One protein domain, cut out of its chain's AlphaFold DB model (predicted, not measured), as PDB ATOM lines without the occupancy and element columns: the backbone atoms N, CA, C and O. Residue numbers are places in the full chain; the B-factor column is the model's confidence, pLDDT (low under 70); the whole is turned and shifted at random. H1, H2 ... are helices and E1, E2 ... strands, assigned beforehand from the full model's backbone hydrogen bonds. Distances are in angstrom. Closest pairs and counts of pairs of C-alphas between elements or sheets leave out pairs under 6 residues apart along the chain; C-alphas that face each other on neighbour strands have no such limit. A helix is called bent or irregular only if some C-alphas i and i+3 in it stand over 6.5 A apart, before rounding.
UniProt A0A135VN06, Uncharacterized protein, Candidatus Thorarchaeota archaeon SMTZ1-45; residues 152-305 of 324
ATOM      1  N   SER A 152     -31.987  23.628  39.850       50.19
ATOM      2  CA  SER A 152     -30.630  24.191  39.839       50.19
ATOM      3  C   SER A 152     -29.919  23.954  38.505       50.19
ATOM      4  O   SER A 152     -29.035  24.731  38.155       50.19
ATOM      5  N   ILE A 153     -30.327  22.931  37.744       54.44
ATOM      6  CA  ILE A 153     -29.768  22.607  36.426       54.44
ATOM      7  C   ILE A 153     -30.285  23.582  35.367       54.44
ATOM      8  O   ILE A 153     -29.491  24.115  34.599       54.44
ATOM      9  N   ASP A 154     -31.575  23.920  35.386       50.81
ATOM     10  CA  ASP A 154     -32.171  24.820  34.381       50.81
ATOM     11  C   ASP A 154     -31.666  26.274  34.470       50.81
ATOM     12  O   ASP A 154     -31.684  27.028  33.497       50.81
ATOM     13  N   LYS A 155     -31.139  26.679  35.634       54.75
ATOM     14  CA  LYS A 155     -30.499  27.993  35.825       54.75
ATOM     15  C   LYS A 155     -29.074  28.053  35.274       54.75
ATOM     16  O   LYS A 155     -28.545  29.146  35.051       54.75
ATOM     17  N   LEU A 156     -28.435  26.905  35.057       60.59
ATOM     18  CA  LEU A 156     -27.085  26.825  34.518       60.59
ATOM     19  C   LEU A 156     -27.172  27.010  33.006       60.59
ATOM     20  O   LEU A 156     -27.337  26.059  32.252       60.59
ATOM     21  N   LYS A 157     -27.073  28.264  32.553       76.56
ATOM     22  CA  LYS A 157     -27.008  28.628  31.131       76.56
ATOM     23  C   LYS A 157     -25.798  27.938  30.479       76.56
ATOM     24  O   LYS A 157     -24.685  28.466  30.472       76.56
ATOM     25  N   MET A 158     -26.013  26.723  29.984       85.00
ATOM     26  CA  MET A 158     -25.016  25.837  29.395       85.00
ATOM     27  C   MET A 158     -25.466  25.400  28.003       85.00
ATOM     28  O   MET A 158     -26.655  25.340  27.692       85.00
ATOM     29  N   LYS A 159     -24.496  25.103  27.144       88.12
ATOM     30  CA  LYS A 159     -24.721  24.562  25.802       88.12
ATOM     31  C   LYS A 159     -23.809  23.367  25.595       88.12
ATOM     32  O   LYS A 159     -22.650  23.416  25.990       88.12
ATOM     33  N   ALA A 160     -24.321  22.314  24.974       90.56
ATOM     34  CA  ALA A 160     -23.540  21.126  24.665       90.56
ATOM     35  C   ALA A 160     -23.264  21.014  23.161       90.56
ATOM     36  O   ALA A 160     -24.107  21.344  22.324       90.56
ATOM     37  N   LEU A 161     -22.067  20.543  22.833       92.56
ATOM     38  CA  LEU A 161     -21.588  20.281  21.486       92.56
ATOM     39  C   LEU A 161     -21.158  18.816  21.411       92.56
ATOM     40  O   LEU A 161     -20.358  18.372  22.231       92.56
ATOM     41  N   VAL A 162     -21.655  18.073  20.427       93.81
ATOM     42  CA  VAL A 162     -21.159  16.724  20.133       93.81
ATOM     43  C   VAL A 162     -19.858  16.846  19.358       93.81
ATOM     44  O   VAL A 162     -19.805  17.519  18.322       93.81
ATOM     45  N   ILE A 163     -18.828  16.178  19.864       93.31
ATOM     46  CA  ILE A 163     -17.503  16.101  19.266       93.31
ATOM     47  C   ILE A 163     -17.290  14.671  18.751       93.31
ATOM     48  O   ILE A 163     -17.504  13.718  19.500       93.31
ATOM     49  N   PRO A 164     -16.851  14.484  17.495       91.06
ATOM     50  CA  PRO A 164     -16.483  13.160  17.009       91.06
ATOM     51  C   PRO A 164     -15.265  12.604  17.756       91.06
ATOM     52  O   PRO A 164     -14.279  13.314  17.972       91.06
ATOM     53  N   SER A 165     -15.283  11.310  18.071       89.19
ATOM     54  CA  SER A 165     -14.237  10.662  18.877       89.19
ATOM     55  C   SER A 165     -12.835  10.700  18.275       89.19
ATOM     56  O   SER A 165     -11.848  10.681  19.009       89.19
ATOM     57  N   SER A 166     -12.724  10.847  16.952       91.44
ATOM     58  CA  SER A 166     -11.451  11.061  16.251       91.44
ATOM     59  C   SER A 166     -10.725  12.339  16.692       91.44
ATOM     60  O   SER A 166      -9.508  12.437  16.552       91.44
ATOM     61  N   PHE A 167     -11.445  13.319  17.246       92.88
ATOM     62  CA  PHE A 167     -10.889  14.605  17.672       92.88
ATOM     63  C   PHE A 167     -10.608  14.702  19.177       92.88
ATOM     64  O   PHE A 167     -10.191  15.767  19.629       92.88
ATOM     65  N   ARG A 168     -10.762  13.619  19.957       91.56
ATOM     66  CA  ARG A 168     -10.506  13.624  21.414       91.56
ATOM     67  C   ARG A 168      -9.163  14.255  21.774       91.56
ATOM     68  O   ARG A 168      -9.125  15.191  22.564       91.56
ATOM     69  N   GLY A 169      -8.076  13.810  21.139       92.31
ATOM     70  CA  GLY A 169      -6.734  14.349  21.392       92.31
ATOM     71  C   GLY A 169      -6.613  15.850  21.100       92.31
ATOM     72  O   GLY A 169      -6.003  16.581  21.873       92.31
ATOM     73  N   HIS A 170      -7.266  16.334  20.038       93.06
ATOM     74  CA  HIS A 170      -7.275  17.756  19.682       93.06
ATOM     75  C   HIS A 170      -8.010  18.597  20.731       93.06
ATOM     76  O   HIS A 170      -7.523  19.661  21.112       93.06
ATOM     77  N   VAL A 171      -9.147  18.106  21.237       93.69
ATOM     78  CA  VAL A 171      -9.888  18.773  22.316       93.69
ATOM     79  C   VAL A 171      -9.080  18.772  23.608       93.69
ATOM     80  O   VAL A 171      -8.955  19.819  24.229       93.69
ATOM     81  N   ILE A 172      -8.468  17.651  23.992       94.56
ATOM     82  CA  ILE A 172      -7.614  17.592  25.186       94.56
ATOM     83  C   ILE A 172      -6.439  18.573  25.088       94.56
ATOM     84  O   ILE A 172      -6.184  19.312  26.039       94.56
ATOM     85  N   ASN A 173      -5.777  18.654  23.932       93.00
ATOM     86  CA  ASN A 173      -4.714  19.632  23.705       93.00
ATOM     87  C   ASN A 173      -5.233  21.073  23.820       93.00
ATOM     88  O   ASN A 173      -4.589  21.902  24.458       93.00
ATOM     89  N   LEU A 174      -6.426  21.365  23.287       93.38
ATOM     90  CA  LEU A 174      -7.065  22.671  23.458       93.38
ATOM     91  C   LEU A 174      -7.312  23.005  24.937       93.38
ATOM     92  O   LEU A 174      -7.045  24.129  25.356       93.38
ATOM     93  N   LEU A 175      -7.811  22.044  25.721       92.62
ATOM     94  CA  LEU A 175      -8.079  22.237  27.149       92.62
ATOM     95  C   LEU A 175      -6.796  22.502  27.950       92.62
ATOM     96  O   LEU A 175      -6.834  23.283  28.900       92.62
ATOM     97  N   ARG A 176      -5.668  21.893  27.559       91.69
ATOM     98  CA  ARG A 176      -4.351  22.158  28.164       91.69
ATOM     99  C   ARG A 176      -3.815  23.538  27.805       91.69
ATOM    100  O   ARG A 176      -3.341  24.255  28.675       91.69
ATOM    101  N   GLU A 177      -3.900  23.916  26.533       91.62
ATOM    102  CA  GLU A 177      -3.379  25.201  26.054       91.62
ATOM    103  C   GLU A 177      -4.219  26.397  26.513       91.62
ATOM    104  O   GLU A 177      -3.700  27.500  26.677       91.62
ATOM    105  N   ARG A 178      -5.528  26.200  26.708       88.31
ATOM    106  CA  ARG A 178      -6.465  27.255  27.110       88.31
ATOM    107  C   ARG A 178      -7.206  26.883  28.399       88.31
ATOM    108  O   ARG A 178      -8.419  26.664  28.372       88.31
ATOM    109  N   PRO A 179      -6.514  26.903  29.554       86.06
ATOM    110  CA  PRO A 179      -7.065  26.452  30.832       86.06
ATOM    111  C   PRO A 179      -8.203  27.327  31.389       86.06
ATOM    112  O   PRO A 179      -8.879  26.939  32.336       86.06
ATOM    113  N   LEU A 180      -8.409  28.525  30.830       85.12
ATOM    114  CA  LEU A 180      -9.455  29.468  31.246       85.12
ATOM    115  C   LEU A 180     -10.768  29.306  30.469       85.12
ATOM    116  O   LEU A 180     -11.722  30.039  30.736       85.12
ATOM    117  N   LEU A 181     -10.834  28.396  29.492       85.81
ATOM    118  CA  LEU A 181     -12.075  28.161  28.761       85.81
ATOM    119  C   LEU A 181     -13.136  27.584  29.711       85.81
ATOM    120  O   LEU A 181     -12.869  26.583  30.376       85.81
ATOM    121  N   PRO A 182     -14.355  28.155  29.753       87.44
ATOM    122  CA  PRO A 182     -15.427  27.695  30.632       87.44
ATOM    123  C   PRO A 182     -16.114  26.457  30.035       87.44
ATOM    124  O   PRO A 182     -17.300  26.472  29.704       87.44
ATOM    125  N   VAL A 183     -15.344  25.393  29.826       91.44
ATOM    126  CA  VAL A 183     -15.777  24.178  29.139       91.44
ATOM    127  C   VAL A 183     -15.440  22.937  29.949       91.44
ATOM    128  O   VAL A 183     -14.571  22.942  30.811       91.44
ATOM    129  N   SER A 184     -16.131  21.853  29.649       92.62
ATOM    130  CA  SER A 184     -15.903  20.535  30.234       92.62
ATOM    131  C   SER A 184     -16.180  19.488  29.171       92.62
ATOM    132  O   SER A 184     -17.104  19.646  28.375       92.62
ATOM    133  N   PHE A 185     -15.361  18.448  29.120       95.12
ATOM    134  CA  PHE A 185     -15.446  17.423  28.091       95.12
ATOM    135  C   PHE A 185     -15.800  16.087  28.727       95.12
ATOM    136  O   PHE A 185     -15.001  15.542  29.481       95.12
ATOM    137  N   THR A 186     -16.991  15.568  28.445       94.25
ATOM    138  CA  THR A 186     -17.456  14.282  28.970       94.25
ATOM    139  C   THR A 186     -17.533  13.257  27.845       94.25
ATOM    140  O   THR A 186     -18.155  13.521  26.816       94.25
ATOM    141  N   ARG A 187     -16.956  12.071  28.057       92.81
ATOM    142  CA  ARG A 187     -17.197  10.905  27.196       92.81
ATOM    143  C   ARG A 187     -18.369  10.098  27.749       92.81
ATOM    144  O   ARG A 187     -18.375   9.726  28.920       92.81
ATOM    145  N   TYR A 188     -19.308   9.774  26.875       87.69
ATOM    146  CA  TYR A 188     -20.309   8.730  27.067       87.69
ATOM    147  C   TYR A 188     -19.999   7.557  26.131       87.69
ATOM    148  O   TYR A 188     -19.088   7.625  25.305       87.69
ATOM    149  N   GLU A 189     -20.745   6.466  26.274       82.56
ATOM    150  CA  GLU A 189     -20.510   5.217  25.546       82.56
ATOM    151  C   GLU A 189     -20.502   5.424  24.023       82.56
ATOM    152  O   GLU A 189     -19.521   5.076  23.364       82.56
ATOM    153  N   ASP A 190     -21.518   6.125  23.509       80.50
ATOM    154  CA  ASP A 190     -21.722   6.344  22.070       80.50
ATOM    155  C   ASP A 190     -21.351   7.752  21.577       80.50
ATOM    156  O   ASP A 190     -21.423   8.039  20.380       80.50
ATOM    157  N   CYS A 191     -21.006   8.679  22.475       87.00
ATOM    158  CA  CYS A 191     -20.748  10.064  22.084       87.00
ATOM    159  C   CYS A 191     -19.813  10.801  23.038       87.00
ATOM    160  O   CYS A 191     -19.827  10.584  24.247       87.00
ATOM    161  N   ASP A 192     -19.047  11.744  22.490       93.19
ATOM    162  CA  ASP A 192     -18.257  12.676  23.282       93.19
ATOM    163  C   ASP A 192     -18.883  14.065  23.219       93.19
ATOM    164  O   ASP A 192     -19.286  14.549  22.157       93.19
ATOM    165  N   ILE A 193     -18.988  14.707  24.375       94.06
ATOM    166  CA  ILE A 193     -19.758  15.932  24.527       94.06
ATOM    167  C   ILE A 193     -18.891  16.983  25.199       94.06
ATOM    168  O   ILE A 193     -18.411  16.802  26.316       94.06
ATOM    169  N   LEU A 194     -18.729  18.116  24.525       94.31
ATOM    170  CA  LEU A 194     -18.150  19.318  25.100       94.31
ATOM    171  C   LEU A 194     -19.277  20.218  25.605       94.31
ATOM    172  O   LEU A 194     -20.082  20.722  24.822       94.31
ATOM    173  N   ILE A 195     -19.335  20.437  26.911       93.06
ATOM    174  CA  ILE A 195     -20.284  21.351  27.535       93.06
ATOM    175  C   ILE A 195     -19.603  22.681  27.805       93.06
ATOM    176  O   ILE A 195     -18.573  22.743  28.472       93.06
ATOM    177  N   VAL A 196     -20.217  23.743  27.299       91.00
ATOM    178  CA  VAL A 196     -19.797  25.132  27.440       91.00
ATOM    179  C   VAL A 196     -20.707  25.822  28.444       91.00
ATOM    180  O   VAL A 196     -21.924  25.898  28.246       91.00
ATOM    181  N   ARG A 197     -20.123  26.368  29.507       87.25
ATOM    182  CA  ARG A 197     -20.819  27.250  30.439       87.25
ATOM    183  C   ARG A 197     -20.851  28.647  29.829       87.25
ATOM    184  O   ARG A 197     -19.838  29.334  29.778       87.25
ATOM    185  N   THR A 198     -22.016  29.058  29.331       79.81
ATOM    186  CA  THR A 198     -22.154  30.352  28.645       79.81
ATOM    187  C   THR A 198     -22.372  31.501  29.617       79.81
ATOM    188  O   THR A 198     -22.197  32.647  29.227       79.81
ATOM    189  N   CYS A 199     -22.802  31.227  30.856       71.81
ATOM    190  CA  CYS A 199     -23.186  32.247  31.844       71.81
ATOM    191  C   CYS A 199     -24.227  33.261  31.312       71.81
ATOM    192  O   CYS A 199     -24.451  34.307  31.911       71.81
ATOM    193  N   GLY A 200     -24.919  32.936  30.211       67.94
ATOM    194  CA  GLY A 200     -25.866  33.824  29.532       67.94
ATOM    195  C   GLY A 200     -25.293  34.678  28.413       67.94
ATOM    196  O   GLY A 200     -26.036  35.469  27.841       67.94
ATOM    197  N   GLU A 201     -24.032  34.480  28.051       76.75
ATOM    198  CA  GLU A 201     -23.379  35.178  26.955       76.75
ATOM    199  C   GLU A 201     -23.186  34.251  25.749       76.75
ATOM    200  O   GLU A 201     -22.335  33.361  25.740       76.75
ATOM    201  N   GLU A 202     -23.936  34.480  24.668       76.31
ATOM    202  CA  GLU A 202     -23.788  33.689  23.432       76.31
ATOM    203  C   GLU A 202     -22.408  33.842  22.774       76.31
ATOM    204  O   GLU A 202     -21.955  32.957  22.041       76.31
ATOM    205  N   LYS A 203     -21.706  34.946  23.056       83.75
ATOM    206  CA  LYS A 203     -20.350  35.202  22.551       83.75
ATOM    207  C   LYS A 203     -19.357  34.133  23.013       83.75
ATOM    208  O   LYS A 203     -18.484  33.762  22.232       83.75
ATOM    209  N   VAL A 204     -19.530  33.593  24.222       84.94
ATOM    210  CA  VAL A 204     -18.663  32.546  24.785       84.94
ATOM    211  C   VAL A 204     -18.733  31.273  23.941       84.94
ATOM    212  O   VAL A 204     -17.705  30.683  23.619       84.94
ATOM    213  N   LEU A 205     -19.932  30.881  23.498       86.88
ATOM    214  CA  LEU A 205     -20.097  29.712  22.631       86.88
ATOM    215  C   LEU A 205     -19.357  29.893  21.300       86.88
ATOM    216  O   LEU A 205     -18.662  28.981  20.855       86.88
ATOM    217  N   ARG A 206     -19.462  31.080  20.689       86.06
ATOM    218  CA  ARG A 206     -18.752  31.393  19.438       86.06
ATOM    219  C   ARG A 206     -17.235  31.362  19.621       86.06
ATOM    220  O   ARG A 206     -16.541  30.820  18.770       86.06
ATOM    221  N   GLN A 207     -16.720  31.893  20.730       88.12
ATOM    222  CA  GLN A 207     -15.287  31.841  21.048       88.12
ATOM    223  C   GLN A 207     -14.781  30.400  21.179       88.12
ATOM    224  O   GLN A 207     -13.728  30.072  20.638       88.12
ATOM    225  N   VAL A 208     -15.545  29.525  21.839       89.94
ATOM    226  CA  VAL A 208     -15.199  28.100  21.945       89.94
ATOM    227  C   VAL A 208     -15.224  27.423  20.574       89.94
ATOM    228  O   VAL A 208     -14.308  26.674  20.251       89.94
ATOM    229  N   GLN A 209     -16.224  27.707  19.736       89.31
ATOM    230  CA  GLN A 209     -16.291  27.162  18.376       89.31
ATOM    231  C   GLN A 209     -15.110  27.610  17.506       89.31
ATOM    232  O   GLN A 209     -14.557  26.792  16.775       89.31
ATOM    233  N   LEU A 210     -14.683  28.872  17.618       90.00
ATOM    234  CA  LEU A 210     -13.483  29.374  16.941       90.00
ATOM    235  C   LEU A 210     -12.219  28.664  17.441       90.00
ATOM    236  O   LEU A 210     -11.420  28.203  16.634       90.00
ATOM    237  N   ALA A 211     -12.077  28.495  18.757       90.75
ATOM    238  CA  ALA A 211     -10.945  27.788  19.352       90.75
ATOM    239  C   ALA A 211     -10.867  26.312  18.910       90.75
ATOM    240  O   ALA A 211      -9.782  25.772  18.701       90.75
ATOM    241  N   LEU A 212     -12.018  25.657  18.732       91.81
ATOM    242  CA  LEU A 212     -12.097  24.303  18.180       91.81
ATOM    243  C   LEU A 212     -11.724  24.269  16.691       91.81
ATOM    244  O   LEU A 212     -10.998  23.371  16.263       91.81
ATOM    245  N   ALA A 213     -12.167  25.260  15.913       90.06
ATOM    246  CA  ALA A 213     -11.826  25.380  14.499       90.06
ATOM    247  C   ALA A 213     -10.319  25.613  14.281       90.06
ATOM    248  O   ALA A 213      -9.735  25.002  13.388       90.06
ATOM    249  N   GLU A 214      -9.667  26.412  15.135       91.50
ATOM    250  CA  GLU A 214      -8.205  26.612  15.136       91.50
ATOM    251  C   GLU A 214      -7.432  25.298  15.342       91.50
ATOM    252  O   GLU A 214      -6.337  25.127  14.809       91.50
ATOM    253  N   LYS A 215      -8.013  24.341  16.077       90.25
ATOM    254  CA  LYS A 215      -7.461  22.992  16.284       90.25
ATOM    255  C   LYS A 215      -7.934  21.971  15.251       90.25
ATOM    256  O   LYS A 215      -7.794  20.771  15.478       90.25
ATOM    257  N   ALA A 216      -8.486  22.439  14.133       88.94
ATOM    258  CA  ALA A 216      -9.014  21.616  13.050       88.94
ATOM    259  C   ALA A 216     -10.080  20.595  13.502       88.94
ATOM    260  O   ALA A 216     -10.273  19.569  12.851       88.94
ATOM    261  N   VAL A 217     -10.806  20.872  14.594       87.69
ATOM    262  CA  VAL A 217     -11.935  20.039  15.026       87.69
ATOM    263  C   VAL A 217     -13.136  20.356  14.140       87.69
ATOM    264  O   VAL A 217     -13.674  21.462  14.167       87.69
ATOM    265  N   GLN A 218     -13.556  19.379  13.339       85.31
ATOM    266  CA  GLN A 218     -14.639  19.527  12.363       85.31
ATOM    267  C   GLN A 218     -15.871  18.699  12.751       85.31
ATOM    268  O   GLN A 218     -15.832  17.887  13.675       85.31
ATOM    269  N   ASN A 219     -16.977  18.891  12.022       84.50
ATOM    270  CA  ASN A 219     -18.239  18.155  12.198       84.50
ATOM    271  C   ASN A 219     -18.862  18.273  13.602       84.50
ATOM    272  O   ASN A 219     -19.557  17.368  14.064       84.50
ATOM    273  N   ILE A 220     -18.638  19.407  14.267       87.75
ATOM    274  CA  ILE A 220     -19.208  19.712  15.580       87.75
ATOM    275  C   ILE A 220     -20.713  19.939  15.432       87.75
ATOM    276  O   ILE A 220     -21.142  20.788  14.647       87.75
ATOM    277  N   ARG A 221     -21.524  19.214  16.207       87.75
ATOM    278  CA  ARG A 221     -22.988  19.365  16.188       87.75
ATOM    279  C   ARG A 221     -23.481  19.982  17.496       87.75
ATOM    280  O   ARG A 221     -23.304  19.362  18.543       87.75
ATOM    281  N   PRO A 222     -24.100  21.173  17.479       87.94
ATOM    282  CA  PRO A 222     -24.720  21.720  18.677       87.94
ATOM    283  C   PRO A 222     -25.955  20.904  19.062       87.94
ATOM    284  O   PRO A 222     -26.761  20.539  18.207       87.94
ATOM    285  N   LEU A 223     -26.109  20.631  20.355       86.19
ATOM    286  CA  LEU A 223     -27.292  19.971  20.895       86.19
ATOM    287  C   LEU A 223     -28.395  20.981  21.212       86.19
ATOM    288  O   LEU A 223     -28.143  22.147  21.532       86.19
ATOM    289  N   SER A 224     -29.643  20.514  21.152       81.69
ATOM    290  CA  SER A 224     -30.786  21.293  21.621       81.69
ATOM    291  C   SER A 224     -30.694  21.528  23.134       81.69
ATOM    292  O   SER A 224     -30.026  20.783  23.860       81.69
ATOM    293  N   SER A 225     -31.383  22.556  23.635       80.25
ATOM    294  CA  SER A 225     -31.432  22.825  25.081       80.25
ATOM    295  C   SER A 225     -32.008  21.633  25.855       80.25
ATOM    296  O   SER A 225     -31.472  21.268  26.893       80.25
ATOM    297  N   PHE A 226     -33.023  20.961  25.301       77.06
ATOM    298  CA  PHE A 226     -33.604  19.754  25.892       77.06
ATOM    299  C   PHE A 226     -32.569  18.630  26.049       77.06
ATOM    300  O   PHE A 226     -32.402  18.094  27.140       77.06
ATOM    301  N   MET A 227     -31.827  18.312  24.982       80.69
ATOM    302  CA  MET A 227     -30.782  17.282  25.031       80.69
ATOM    303  C   MET A 227     -29.659  17.664  25.997       80.69
ATOM    304  O   MET A 227     -29.185  16.824  26.754       80.69
ATOM    305  N   THR A 228     -29.268  18.942  26.011       85.06
ATOM    306  CA  THR A 228     -28.255  19.467  26.941       85.06
ATOM    307  C   THR A 228     -28.676  19.247  28.397       85.06
ATOM    308  O   THR A 228     -27.896  18.712  29.181       85.06
ATOM    309  N   ASN A 229     -29.919  19.592  28.741       79.75
ATOM    310  CA  ASN A 229     -30.462  19.409  30.086       79.75
ATOM    311  C   ASN A 229     -30.597  17.927  30.459       79.75
ATOM    312  O   ASN A 229     -30.265  17.552  31.580       79.75
ATOM    313  N   ALA A 230     -31.016  17.077  29.518       80.69
ATOM    314  CA  ALA A 230     -31.093  15.635  29.737       80.69
ATOM    315  C   ALA A 230     -29.717  15.040  30.081       80.69
ATOM    316  O   ALA A 230     -29.599  14.276  31.034       80.69
ATOM    317  N   ILE A 231     -28.666  15.451  29.362       84.44
ATOM    318  CA  ILE A 231     -27.285  15.026  29.631       84.44
ATOM    319  C   ILE A 231     -26.800  15.535  30.993       84.44
ATOM    320  O   ILE A 231     -26.162  14.792  31.733       84.44
ATOM    321  N   LEU A 232     -27.085  16.796  31.335       83.56
ATOM    322  CA  LEU A 232     -26.727  17.365  32.640       83.56
ATOM    323  C   LEU A 232     -27.444  16.665  33.801       83.56
ATOM    324  O   LEU A 232     -26.878  16.571  34.884       83.56
ATOM    325  N   GLY A 233     -28.659  16.165  33.575       79.75
ATOM    326  CA  GLY A 233     -29.444  15.417  34.556       79.75
ATOM    327  C   GLY A 233     -29.038  13.949  34.722       79.75
ATOM    328  O   GLY A 233     -29.547  13.296  35.631       79.75
ATOM    329  N   LEU A 234     -28.131  13.413  33.895       81.88
ATOM    330  CA  LEU A 234     -27.746  11.996  33.954       81.88
ATOM    331  C   LEU A 234     -27.253  11.543  35.339       81.88
ATOM    332  O   LEU A 234     -27.741  10.507  35.784       81.88
ATOM    333  N   PRO A 235     -26.385  12.282  36.059       80.31
ATOM    334  CA  PRO A 235     -25.945  11.844  37.385       80.31
ATOM    335  C   PRO A 235     -27.093  11.739  38.402       80.31
ATOM    336  O   PRO A 235     -27.055  10.890  39.286       80.31
ATOM    337  N   LEU A 236     -28.160  12.539  38.260       79.19
ATOM    338  CA  LEU A 236     -29.351  12.417  39.114       79.19
ATOM    339  C   LEU A 236     -30.147  11.141  38.813       79.19
ATOM    340  O   LEU A 236     -30.673  10.511  39.727       79.19
ATOM    341  N   LEU A 237     -30.242  10.759  37.535       78.25
ATOM    342  CA  LEU A 237     -30.895   9.512  37.127       78.25
ATOM    343  C   LEU A 237     -30.093   8.288  37.585       78.25
ATOM    344  O   LEU A 237     -30.674   7.288  37.994       78.25
ATOM    345  N   GLU A 238     -28.764   8.374  37.563       75.69
ATOM    346  CA  GLU A 238     -27.881   7.334  38.100       75.69
ATOM    347  C   GLU A 238     -28.065   7.141  39.603       75.69
ATOM    348  O   GLU A 238     -28.152   6.007  40.072       75.69
ATOM    349  N   GLN A 239     -28.231   8.235  40.343       76.44
ATOM    350  CA  GLN A 239     -28.516   8.176  41.771       76.44
ATOM    351  C   GLN A 239     -29.843   7.489  42.087       76.44
ATOM    352  O   GLN A 239     -29.935   6.730  43.050       76.44
ATOM    353  N   GLN A 240     -30.861   7.662  41.240       73.38
ATOM    354  CA  GLN A 240     -32.110   6.900  41.351       73.38
ATOM    355  C   GLN A 240     -31.931   5.410  41.029       73.38
ATOM    356  O   GLN A 240     -32.665   4.578  41.559       73.38
ATOM    357  N   ALA A 241     -30.956   5.071  40.185       73.88
ATOM    358  CA  ALA A 241     -30.587   3.698  39.857       73.88
ATOM    359  C   ALA A 241     -29.627   3.059  40.886       73.88
ATOM    360  O   ALA A 241     -29.208   1.920  40.688       73.88
ATOM    361  N   GLY A 242     -29.304   3.761  41.981       74.50
ATOM    362  CA  GLY A 242     -28.480   3.251  43.080       74.50
ATOM    363  C   GLY A 242     -26.980   3.536  42.964       74.50
ATOM    364  O   GLY A 242     -26.217   2.968  43.735       74.50
ATOM    365  N   ILE A 243     -26.554   4.391  42.029       79.12
ATOM    366  CA  ILE A 243     -25.158   4.839  41.907       79.12
ATOM    367  C   ILE A 243     -25.001   6.149  42.678       79.12
ATOM    368  O   ILE A 243     -25.583   7.159  42.282       79.12
ATOM    369  N   ASP A 244     -24.219   6.170  43.755       81.50
ATOM    370  CA  ASP A 244     -24.109   7.387  44.556       81.50
ATOM    371  C   ASP A 244     -23.216   8.430  43.862       81.50
ATOM    372  O   ASP A 244     -22.236   8.116  43.184       81.50
ATOM    373  N   LEU A 245     -23.530   9.712  44.052       78.25
ATOM    374  CA  LEU A 245     -22.678  10.804  43.575       78.25
ATOM    375  C   LEU A 245     -21.325  10.815  44.301       78.25
ATOM    376  O   LEU A 245     -20.349  11.318  43.749       78.25
ATOM    377  N   ALA A 246     -21.276  10.252  45.512       78.44
ATOM    378  CA  ALA A 246     -20.055  10.058  46.287       78.44
ATOM    379  C   ALA A 246     -19.079   9.053  45.642       78.44
ATOM    380  O   ALA A 246     -17.884   9.121  45.908       78.44
ATOM    381  N   ASP A 247     -19.551   8.179  44.744       85.88
ATOM    382  CA  ASP A 247     -18.699   7.206  44.041       85.88
ATOM    383  C   ASP A 247     -17.811   7.859  42.965       85.88
ATOM    384  O   ASP A 247     -16.936   7.215  42.369       85.88
ATOM    385  N   TYR A 248     -18.060   9.136  42.665       87.00
ATOM    386  CA  TYR A 248     -17.234   9.925  41.769       87.00
ATOM    387  C   TYR A 248     -16.038  10.501  42.518       87.00
ATOM    388  O   TYR A 248     -16.172  11.154  43.550       87.00
ATOM    389  N   MET A 249     -14.865  10.325  41.927       90.12
ATOM    390  CA  MET A 249     -13.602  10.830  42.442       90.12
ATOM    391  C   MET A 249     -12.904  11.687  41.391       90.12
ATOM    392  O   MET A 249     -13.267  11.682  40.210       90.12
ATOM    393  N   VAL A 250     -11.905  12.452  41.822       91.81
ATOM    394  CA  VAL A 250     -11.161  13.379  40.975       91.81
ATOM    395  C   VAL A 250      -9.669  13.059  40.972       91.81
ATOM    396  O   VAL A 250      -9.034  12.952  42.012       91.81
ATOM    397  N   ALA A 251      -9.099  12.945  39.778       91.56
ATOM    398  CA  ALA A 251      -7.662  12.934  39.554       91.56
ATOM    399  C   ALA A 251      -7.169  14.361  39.288       91.56
ATOM    400  O   ALA A 251      -7.723  15.073  38.436       91.56
ATOM    401  N   ILE A 252      -6.119  14.757  40.005       89.06
ATOM    402  CA  ILE A 252      -5.491  16.083  39.894       89.06
ATOM    403  C   ILE A 252      -4.058  15.972  39.367       89.06
ATOM    404  O   ILE A 252      -3.630  16.820  38.587       89.06
ATOM    405  N   GLU A 253      -3.323  14.929  39.759       89.69
ATOM    406  CA  GLU A 253      -1.944  14.722  39.322       89.69
ATOM    407  C   GLU A 253      -1.872  14.420  37.817       89.69
ATOM    408  O   GLU A 253      -2.580  13.551  37.304       89.69
ATOM    409  N   GLU A 254      -0.987  15.112  37.098       88.81
ATOM    410  CA  GLU A 254      -0.891  15.025  35.637       88.81
ATOM    411  C   GLU A 254      -0.555  13.610  35.135       88.81
ATOM    412  O   GLU A 254      -1.093  13.170  34.117       88.81
ATOM    413  N   THR A 255       0.289  12.867  35.856       90.81
ATOM    414  CA  THR A 255       0.657  11.482  35.516       90.81
ATOM    415  C   THR A 255      -0.571  10.564  35.563       90.81
ATOM    416  O   THR A 255      -0.854   9.844  34.600       90.81
ATOM    417  N   THR A 256      -1.346  10.647  36.644       92.00
ATOM    418  CA  THR A 256      -2.581   9.894  36.868       92.00
ATOM    419  C   THR A 256      -3.662  10.299  35.870       92.00
ATOM    420  O   THR A 256      -4.264   9.438  35.228       92.00
ATOM    421  N   VAL A 257      -3.838  11.601  35.637       92.88
ATOM    422  CA  VAL A 257      -4.745  12.134  34.614       92.88
ATOM    423  C   VAL A 257      -4.412  11.576  33.230       92.88
ATOM    424  O   VAL A 257      -5.309  11.099  32.539       92.88
ATOM    425  N   ASN A 258      -3.141  11.578  32.825       93.31
ATOM    426  CA  ASN A 258      -2.731  11.078  31.511       93.31
ATOM    427  C   ASN A 258      -3.030   9.586  31.343       93.31
ATOM    428  O   ASN A 258      -3.592   9.198  30.324       93.31
ATOM    429  N   ARG A 259      -2.751   8.767  32.361       92.81
ATOM    430  CA  ARG A 259      -3.053   7.328  32.327       92.81
ATOM    431  C   ARG A 259      -4.556   7.046  32.262       92.81
ATOM    432  O   ARG A 259      -4.989   6.164  31.526       92.81
ATOM    433  N   ILE A 260      -5.377   7.819  32.975       92.19
ATOM    434  CA  ILE A 260      -6.841   7.698  32.888       92.19
ATOM    435  C   ILE A 260      -7.340   8.107  31.493       92.19
ATOM    436  O   ILE A 260      -8.209   7.445  30.922       92.19
ATOM    437  N   LEU A 261      -6.760   9.161  30.910       92.69
ATOM    438  CA  LEU A 261      -7.059   9.595  29.545       92.69
ATOM    439  C   LEU A 261      -6.574   8.609  28.473       92.69
ATOM    440  O   LEU A 261      -7.097   8.650  27.370       92.69
ATOM    441  N   GLU A 262      -5.624   7.717  28.747       91.31
ATOM    442  CA  GLU A 262      -5.256   6.641  27.812       91.31
ATOM    443  C   GLU A 262      -6.335   5.551  27.754       91.31
ATOM    444  O   GLU A 262      -6.665   5.056  26.676       91.31
ATOM    445  N   MET A 263      -6.937   5.221  28.900       90.12
ATOM    446  CA  MET A 263      -8.006   4.219  28.988       90.12
ATOM    447  C   MET A 263      -9.356   4.744  28.482       90.12
ATOM    448  O   MET A 263     -10.166   3.980  27.957       90.12
ATOM    449  N   TRP A 264      -9.615   6.046  28.654       89.75
ATOM    450  CA  TRP A 264     -10.903   6.689  28.377       89.75
ATOM    451  C   TRP A 264     -12.113   5.917  28.953       89.75
ATOM    452  O   TRP A 264     -12.987   5.503  28.186       89.75
ATOM    453  N   PRO A 265     -12.220   5.715  30.276       90.56
ATOM    454  CA  PRO A 265     -13.383   5.051  30.863       90.56
ATOM    455  C   PRO A 265     -14.702   5.756  30.503       90.56
ATOM    456  O   PRO A 265     -14.732   6.950  30.200       90.56
ATOM    457  N   ASN A 266     -15.815   5.020  30.525       87.12
ATOM    458  CA  ASN A 266     -17.132   5.619  30.304       87.12
ATOM    459  C   ASN A 266     -17.437   6.647  31.413       87.12
ATOM    460  O   ASN A 266     -17.032   6.462  32.559       87.12
ATOM    461  N   ARG A 267     -18.150   7.729  31.076       86.19
ATOM    462  CA  ARG A 267     -18.529   8.826  31.992       86.19
ATOM    463  C   ARG A 267     -17.365   9.621  32.586       86.19
ATOM    464  O   ARG A 267     -17.564  10.410  33.509       86.19
ATOM    465  N   ILE A 268     -16.167   9.491  32.022       92.12
ATOM    466  CA  ILE A 268     -15.051  10.385  32.333       92.12
ATOM    467  C   ILE A 268     -15.401  11.821  31.931       92.12
ATOM    468  O   ILE A 268     -15.819  12.078  30.800       92.12
ATOM    469  N   THR A 269     -15.202  12.765  32.849       93.25
ATOM    470  CA  THR A 269     -15.311  14.197  32.566       93.25
ATOM    471  C   THR A 269     -13.985  14.894  32.814       93.25
ATOM    472  O   THR A 269     -13.412  14.806  33.893       93.25
ATOM    473  N   VAL A 270     -13.515  15.626  31.811       94.25
ATOM    474  CA  VAL A 270     -12.257  16.363  31.821       94.25
ATOM    475  C   VAL A 270     -12.545  17.850  31.937       94.25
ATOM    476  O   VAL A 270     -13.357  18.403  31.189       94.25
ATOM    477  N   PHE A 271     -11.847  18.502  32.856       92.62
ATOM    478  CA  PHE A 271     -11.973  19.923  33.122       92.62
ATOM    479  C   PHE A 271     -10.621  20.618  32.943       92.62
ATOM    480  O   PHE A 271      -9.628  20.167  33.522       92.62
ATOM    481  N   PRO A 272     -10.566  21.724  32.187       90.88
ATOM    482  CA  PRO A 272      -9.401  22.591  32.169       90.88
ATOM    483  C   PRO A 272      -9.260  23.316  33.514       90.88
ATOM    484  O   PRO A 272     -10.245  23.751  34.114       90.88
ATOM    485  N   ASN A 273      -8.030  23.455  33.996       88.06
ATOM    486  CA  ASN A 273      -7.687  24.246  35.171       88.06
ATOM    487  C   ASN A 273      -6.328  24.935  34.952       88.06
ATOM    488  O   ASN A 273      -5.505  24.478  34.164       88.06
ATOM    489  N   ARG A 274      -6.063  26.036  35.665       84.75
ATOM    490  CA  ARG A 274      -4.788  26.774  35.593       84.75
ATOM    491  C   ARG A 274      -3.571  25.908  35.922       84.75
ATOM    492  O   ARG A 274      -2.500  26.173  35.398       84.75
ATOM    493  N   MET A 275      -3.746  24.900  36.776       83.12
ATOM    494  CA  MET A 275      -2.682  23.969  37.170       83.12
ATOM    495  C   MET A 275      -2.555  22.744  36.249       83.12
ATOM    496  O   MET A 275      -1.692  21.911  36.484       83.12
ATOM    497  N   GLY A 276      -3.415  22.604  35.237       86.69
ATOM    498  CA  GLY A 276      -3.470  21.423  34.375       86.69
ATOM    499  C   GLY A 276      -4.893  20.910  34.185       86.69
ATOM    500  O   GLY A 276      -5.872  21.615  34.426       86.69
ATOM    501  N   LEU A 277      -5.033  19.669  33.731       91.44
ATOM    502  CA  LEU A 277      -6.343  19.038  33.589       91.44
ATOM    503  C   LEU A 277      -6.763  18.376  34.899       91.44
ATOM    504  O   LEU A 277      -5.944  17.781  35.587       91.44
ATOM    505  N   ARG A 278      -8.058  18.431  35.204       92.25
ATOM    506  CA  ARG A 278      -8.681  17.623  36.257       92.25
ATOM    507  C   ARG A 278      -9.623  16.626  35.616       92.25
ATOM    508  O   ARG A 278     -10.375  16.990  34.709       92.25
ATOM    509  N   VAL A 279      -9.603  15.391  36.089       93.06
ATOM    510  CA  VAL A 279     -10.458  14.329  35.560       93.06
ATOM    511  C   VAL A 279     -11.362  13.823  36.662       93.06
ATOM    512  O   VAL A 279     -10.879  13.378  37.690       93.06
ATOM    513  N   VAL A 280     -12.669  13.878  36.439       92.50
ATOM    514  CA  VAL A 280     -13.670  13.287  37.326       92.50
ATOM    515  C   VAL A 280     -14.166  11.992  36.698       92.50
ATOM    516  O   VAL A 280     -14.554  11.972  35.527       92.50
ATOM    517  N   VAL A 281     -14.132  10.911  37.467       91.94
ATOM    518  CA  VAL A 281     -14.472   9.556  37.021       91.94
ATOM    519  C   VAL A 281     -15.061   8.768  38.189       91.94
ATOM    520  O   VAL A 281     -14.808   9.086  39.347       91.94
ATOM    521  N   ARG A 282     -15.863   7.740  37.900       88.81
ATOM    522  CA  ARG A 282     -16.319   6.797  38.928       88.81
ATOM    523  C   ARG A 282     -15.157   5.924  39.392       88.81
ATOM    524  O   ARG A 282     -14.417   5.414  38.548       88.81
ATOM    525  N   TYR A 283     -15.045   5.692  40.698       85.56
ATOM    526  CA  TYR A 283     -13.973   4.873  41.276       85.56
ATOM    527  C   TYR A 283     -13.876   3.480  40.633       85.56
ATOM    528  O   TYR A 283     -12.798   3.047  40.231       85.56
ATOM    529  N   GLU A 284     -15.018   2.820  40.417       85.12
ATOM    530  CA  GLU A 284     -15.096   1.495  39.778       85.12
ATOM    531  C   GLU A 284     -14.484   1.446  38.370       85.12
ATOM    532  O   GLU A 284     -14.059   0.390  37.908       85.12
ATOM    533  N   SER A 285     -14.456   2.580  37.667       83.56
ATOM    534  CA  SER A 285     -13.939   2.678  36.297       83.56
ATOM    535  C   SER A 285     -12.441   2.990  36.238       83.56
ATOM    536  O   SER A 285     -11.857   2.945  35.156       83.56
ATOM    537  N   ALA A 286     -11.820   3.315  37.373       84.00
ATOM    538  CA  ALA A 286     -10.391   3.582  37.489       84.00
ATOM    539  C   ALA A 286      -9.834   3.077  38.841       84.00
ATOM    540  O   ALA A 286      -9.266   3.864  39.605       84.00
ATOM    541  N   PRO A 287      -9.971   1.774  39.162       78.94
ATOM    542  CA  PRO A 287      -9.458   1.239  40.416       78.94
ATOM    543  C   PRO A 287      -7.924   1.270  40.432       78.94
ATOM    544  O   PRO A 287      -7.270   0.950  39.439       78.94
ATOM    545  N   GLY A 288      -7.343   1.629  41.578       80.50
ATOM    546  CA  GLY A 288      -5.888   1.641  41.784       80.50
ATOM    547  C   GLY A 288      -5.155   2.884  41.267       80.50
ATOM    548  O   GLY A 288      -3.928   2.921  41.331       80.50
ATOM    549  N   PHE A 289      -5.877   3.892  40.774       87.94
ATOM    550  CA  PHE A 289      -5.324   5.221  40.513       87.94
ATOM    551  C   PHE A 289      -5.357   6.086  41.773       87.94
ATOM    552  O   PHE A 289      -6.213   5.889  42.635       87.94
ATOM    553  N   ASP A 290      -4.436   7.047  41.861       86.62
ATOM    554  CA  ASP A 290      -4.444   8.044  42.929       86.62
ATOM    555  C   ASP A 290      -5.571   9.055  42.665       86.62
ATOM    556  O   ASP A 290      -5.486   9.905  41.772       86.62
ATOM    557  N   LEU A 291      -6.689   8.863  43.363       88.12
ATOM    558  CA  LEU A 291      -7.935   9.596  43.183       88.12
ATOM    559  C   LEU A 291      -8.341  10.234  44.509       88.12
ATOM    560  O   LEU A 291      -8.361   9.574  45.545       88.12
ATOM    561  N   GLU A 292      -8.714  11.508  44.462       88.75
ATOM    562  CA  GLU A 292      -9.232  12.233  45.616       88.75
ATOM    563  C   GLU A 292     -10.764  12.176  45.639       88.75
ATOM    564  O   GLU A 292     -11.431  12.294  44.605       88.75
ATOM    565  N   GLU A 293     -11.346  12.038  46.827       86.12
ATOM    566  CA  GLU A 293     -12.792  12.151  47.002       86.12
ATOM    567  C   GLU A 293     -13.271  13.578  46.704       86.12
ATOM    568  O   GLU A 293     -12.608  14.578  47.008       86.12
ATOM    569  N   LEU A 294     -14.467  13.696  46.126       83.31
ATOM    570  CA  LEU A 294     -15.093  15.001  45.966       83.31
ATOM    571  C   LEU A 294     -15.452  15.583  47.347       83.31
ATOM    572  O   LEU A 294     -15.912  14.856  48.225       83.31
ATOM    573  N   PRO A 295     -15.298  16.904  47.568       74.38
ATOM    574  CA  PRO A 295     -15.631  17.505  48.853       74.38
ATOM    575  C   PRO A 295     -17.095  17.268  49.232       74.38
ATOM    576  O   PRO A 295     -17.995  17.614  48.460       74.38
ATOM    577  N   HIS A 296     -17.314  16.767  50.450       72.50
ATOM    578  CA  HIS A 296     -18.643  16.390  50.914       72.50
ATOM    579  C   HIS A 296     -19.664  17.535  50.796       72.50
ATOM    580  O   HIS A 296     -19.393  18.679  51.183       72.50
ATOM    581  N   GLY A 297     -20.836  17.239  50.235       67.12
ATOM    582  CA  GLY A 297     -21.911  18.203  49.985       67.12
ATOM    583  C   GLY A 297     -21.690  19.122  48.774       67.12
ATOM    584  O   GLY A 297     -22.487  20.039  48.543       67.12
ATOM    585  N   ARG A 298     -20.613  18.927  47.998       72.88
ATOM    586  CA  ARG A 298     -20.330  19.665  46.749       72.88
ATOM    587  C   ARG A 298     -20.374  18.795  45.497       72.88
ATOM    588  O   ARG A 298     -20.288  19.346  44.401       72.88
ATOM    589  N   GLU A 299     -20.561  17.491  45.637       75.56
ATOM    590  CA  GLU A 299     -20.564  16.487  44.570       75.56
ATOM    591  C   GLU A 299     -21.533  16.898  43.463       75.56
ATOM    592  O   GLU A 299     -21.148  17.052  42.307       75.56
ATOM    593  N   ALA A 300     -22.770  17.235  43.825       73.06
ATOM    594  CA  ALA A 300     -23.774  17.659  42.861       73.06
ATOM    595  C   ALA A 300     -23.413  18.970  42.136       73.06
ATOM    596  O   ALA A 300     -23.677  19.117  40.944       73.06
ATOM    597  N   ARG A 301     -22.770  19.934  42.810       71.06
ATOM    598  CA  ARG A 301     -22.308  21.173  42.152       71.06
ATOM    599  C   ARG A 301     -21.135  20.915  41.208       71.06
ATOM    600  O   ARG A 301     -21.009  21.606  40.201       71.06
ATOM    601  N   ILE A 302     -20.298  19.930  41.510       75.81
ATOM    602  CA  ILE A 302     -19.154  19.558  40.676       75.81
ATOM    603  C   ILE A 302     -19.626  18.741  39.468       75.81
ATOM    604  O   ILE A 302     -19.248  19.053  38.344       75.81
ATOM    605  N   LEU A 303     -20.505  17.758  39.676       79.88
ATOM    606  CA  LEU A 303     -20.982  16.837  38.643       79.88
ATOM    607  C   LEU A 303     -22.055  17.466  37.744       79.88
ATOM    608  O   LEU A 303     -21.922  17.450  36.521       79.88
ATOM    609  N   LEU A 304     -23.092  18.072  38.331       76.94
ATOM    610  CA  LEU A 304     -24.199  18.697  37.588       76.94
ATOM    611  C   LEU A 304     -23.848  20.129  37.194       76.94
ATOM    612  O   LEU A 304     -24.037  20.550  36.055       76.94
ATOM    613  N   GLY A 305     -23.300  20.880  38.153       71.69
ATOM    614  CA  GLY A 305     -22.854  22.252  37.932       71.69
ATOM    615  C   GLY A 305     -21.591  22.349  37.090       71.69
ATOM    616  O   GLY A 305     -21.295  23.431  36.582       71.69
TER     617      GLY A 305
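Overview. This is residues 152 to 305 of the 324 residues of an uncharacterized protein of Candidatus Thorarchaeota archaeon SMTZ1-45 (UniProt A0A135VN06). A strongly twisted slab of six strands runs through the middle of the domain, with H1, H2 and H5 packed over one face and H3 crossing the other face at the edge strand E1, so three layers in all, helices on both faces of a sheet. H6 only grazes the sheet, H4 is not on it but close to H6, and residues 237 to 242, of which 237 to 240 belong to H4, stick out. The printed part has 154 residues with six named helices and six named strands, in the order E1 H1 E2 E3 H2 H3 H4 E4 H5 E5 E6 H6; the sheet runs E1 E3 E2 E5 E6 E4, all antiparallel. The class is mixed, helices and strands. The whole is compact and rounded, with a radius of gyration of the C-alphas of 14.8 A and spans of 37 by 34 by 28 A.

Along the chain. E1, residues 158 to 163, begins at C-alpha 158 (-25.016, 25.837, 29.395) and is 15.9 A long. H1, residues 165 to 177, is 19.5 A long and irregular, with C-alphas 166 and 169 at 7.7 A. The hairpin of E2, residues 183 to 187, and E3, residues 192 to 197, follows; E3 is 16.4 A long. H2, residues 202 to 214, is 19.0 A long and ends at C-alpha 214 (-8.205, 26.612, 15.136). H3 is residues 225 to 232, H4 residues 234 to 240, and E4 residues 248 to 251. H5, residues 254 to 263, is 14.5 A long. E5, residues 269 to 273, forms a hairpin with E6, residues 276 to 282, the longest strand at 20.0 A. H6, residues 299 to 303, ends at C-alpha 303 (-20.982, 16.837, 38.643).

Arrangement. In the sheet E1 and E4 are the edge strands, and the strands' lines turn by 109 degrees from edge to edge. Backbone pairs within hydrogen-bond range include N 161 and O 194, 2.8 A, for E1 and E3; N 186 and O 193, 2.8 A, for E3 and E2; N 185 and O 270, 2.9 A, for E2 and E5; N 271 and O 278, 2.8 A, for E5 and E6; and N 251 and O 279, 2.8 A, for E6 and E4. E1, H1, E2 and E4, H5, E5 are split strand-helix-strand units, two strands running the same way with another strand between them, E3 and E6 in turn; both crossovers are right-handed. H1 is on the sheet at a height of 8.3 A, over E2 and E5; the closest C-alphas of H1 and E5 are those of Leu 175 and Pro 272, 5.2 A. H5, on the same face as H1, lies over E6 at 8.9 A, slantwise at 47 degrees on the local plane, with C-alphas of Val 257 and Val 279 closest at 6.2 A. H2 lies over E3 at a height of 10.2 A, with C-alphas of Val 196 and Leu 205 closest at 6.6 A. H1 and H2 only just touch, with 3 pairs of C-alphas within 8 A, the closest being Val 171 and Leu 212 at 7.3 A. H3, on the opposite face from H1, lies over E1 at 8.2 A and runs across the strands at 82 degrees to E1 on the local plane; the C-alphas of Ala 160 and Thr 228 are closest at 5.5 A. H4 and H6 are close but not clearly touching, with C-alphas of Pro 235 and Leu 303 closest at 7.2 A. Every O i to N i+4 pair is within hydrogen-bond range in H2, H3, H4, H5 and H6, and 7 of 9 in H1.

Size, cuts and confidence. The two C-alphas farthest apart are those of Glu 214 and Gly 242, 41.7 A. The printed part has no cut. The link from E6 to H6, residues 283 to 298, is long; its residues 292 to 293 pair antiparallel with residues 249 to 250 of E4. Residues 221 to 222 pair antiparallel with residues 161 to 162 of E1. The mean pLDDT of the printed part is 85.1, and residues 152 to 156, 200 and 297 are under 70.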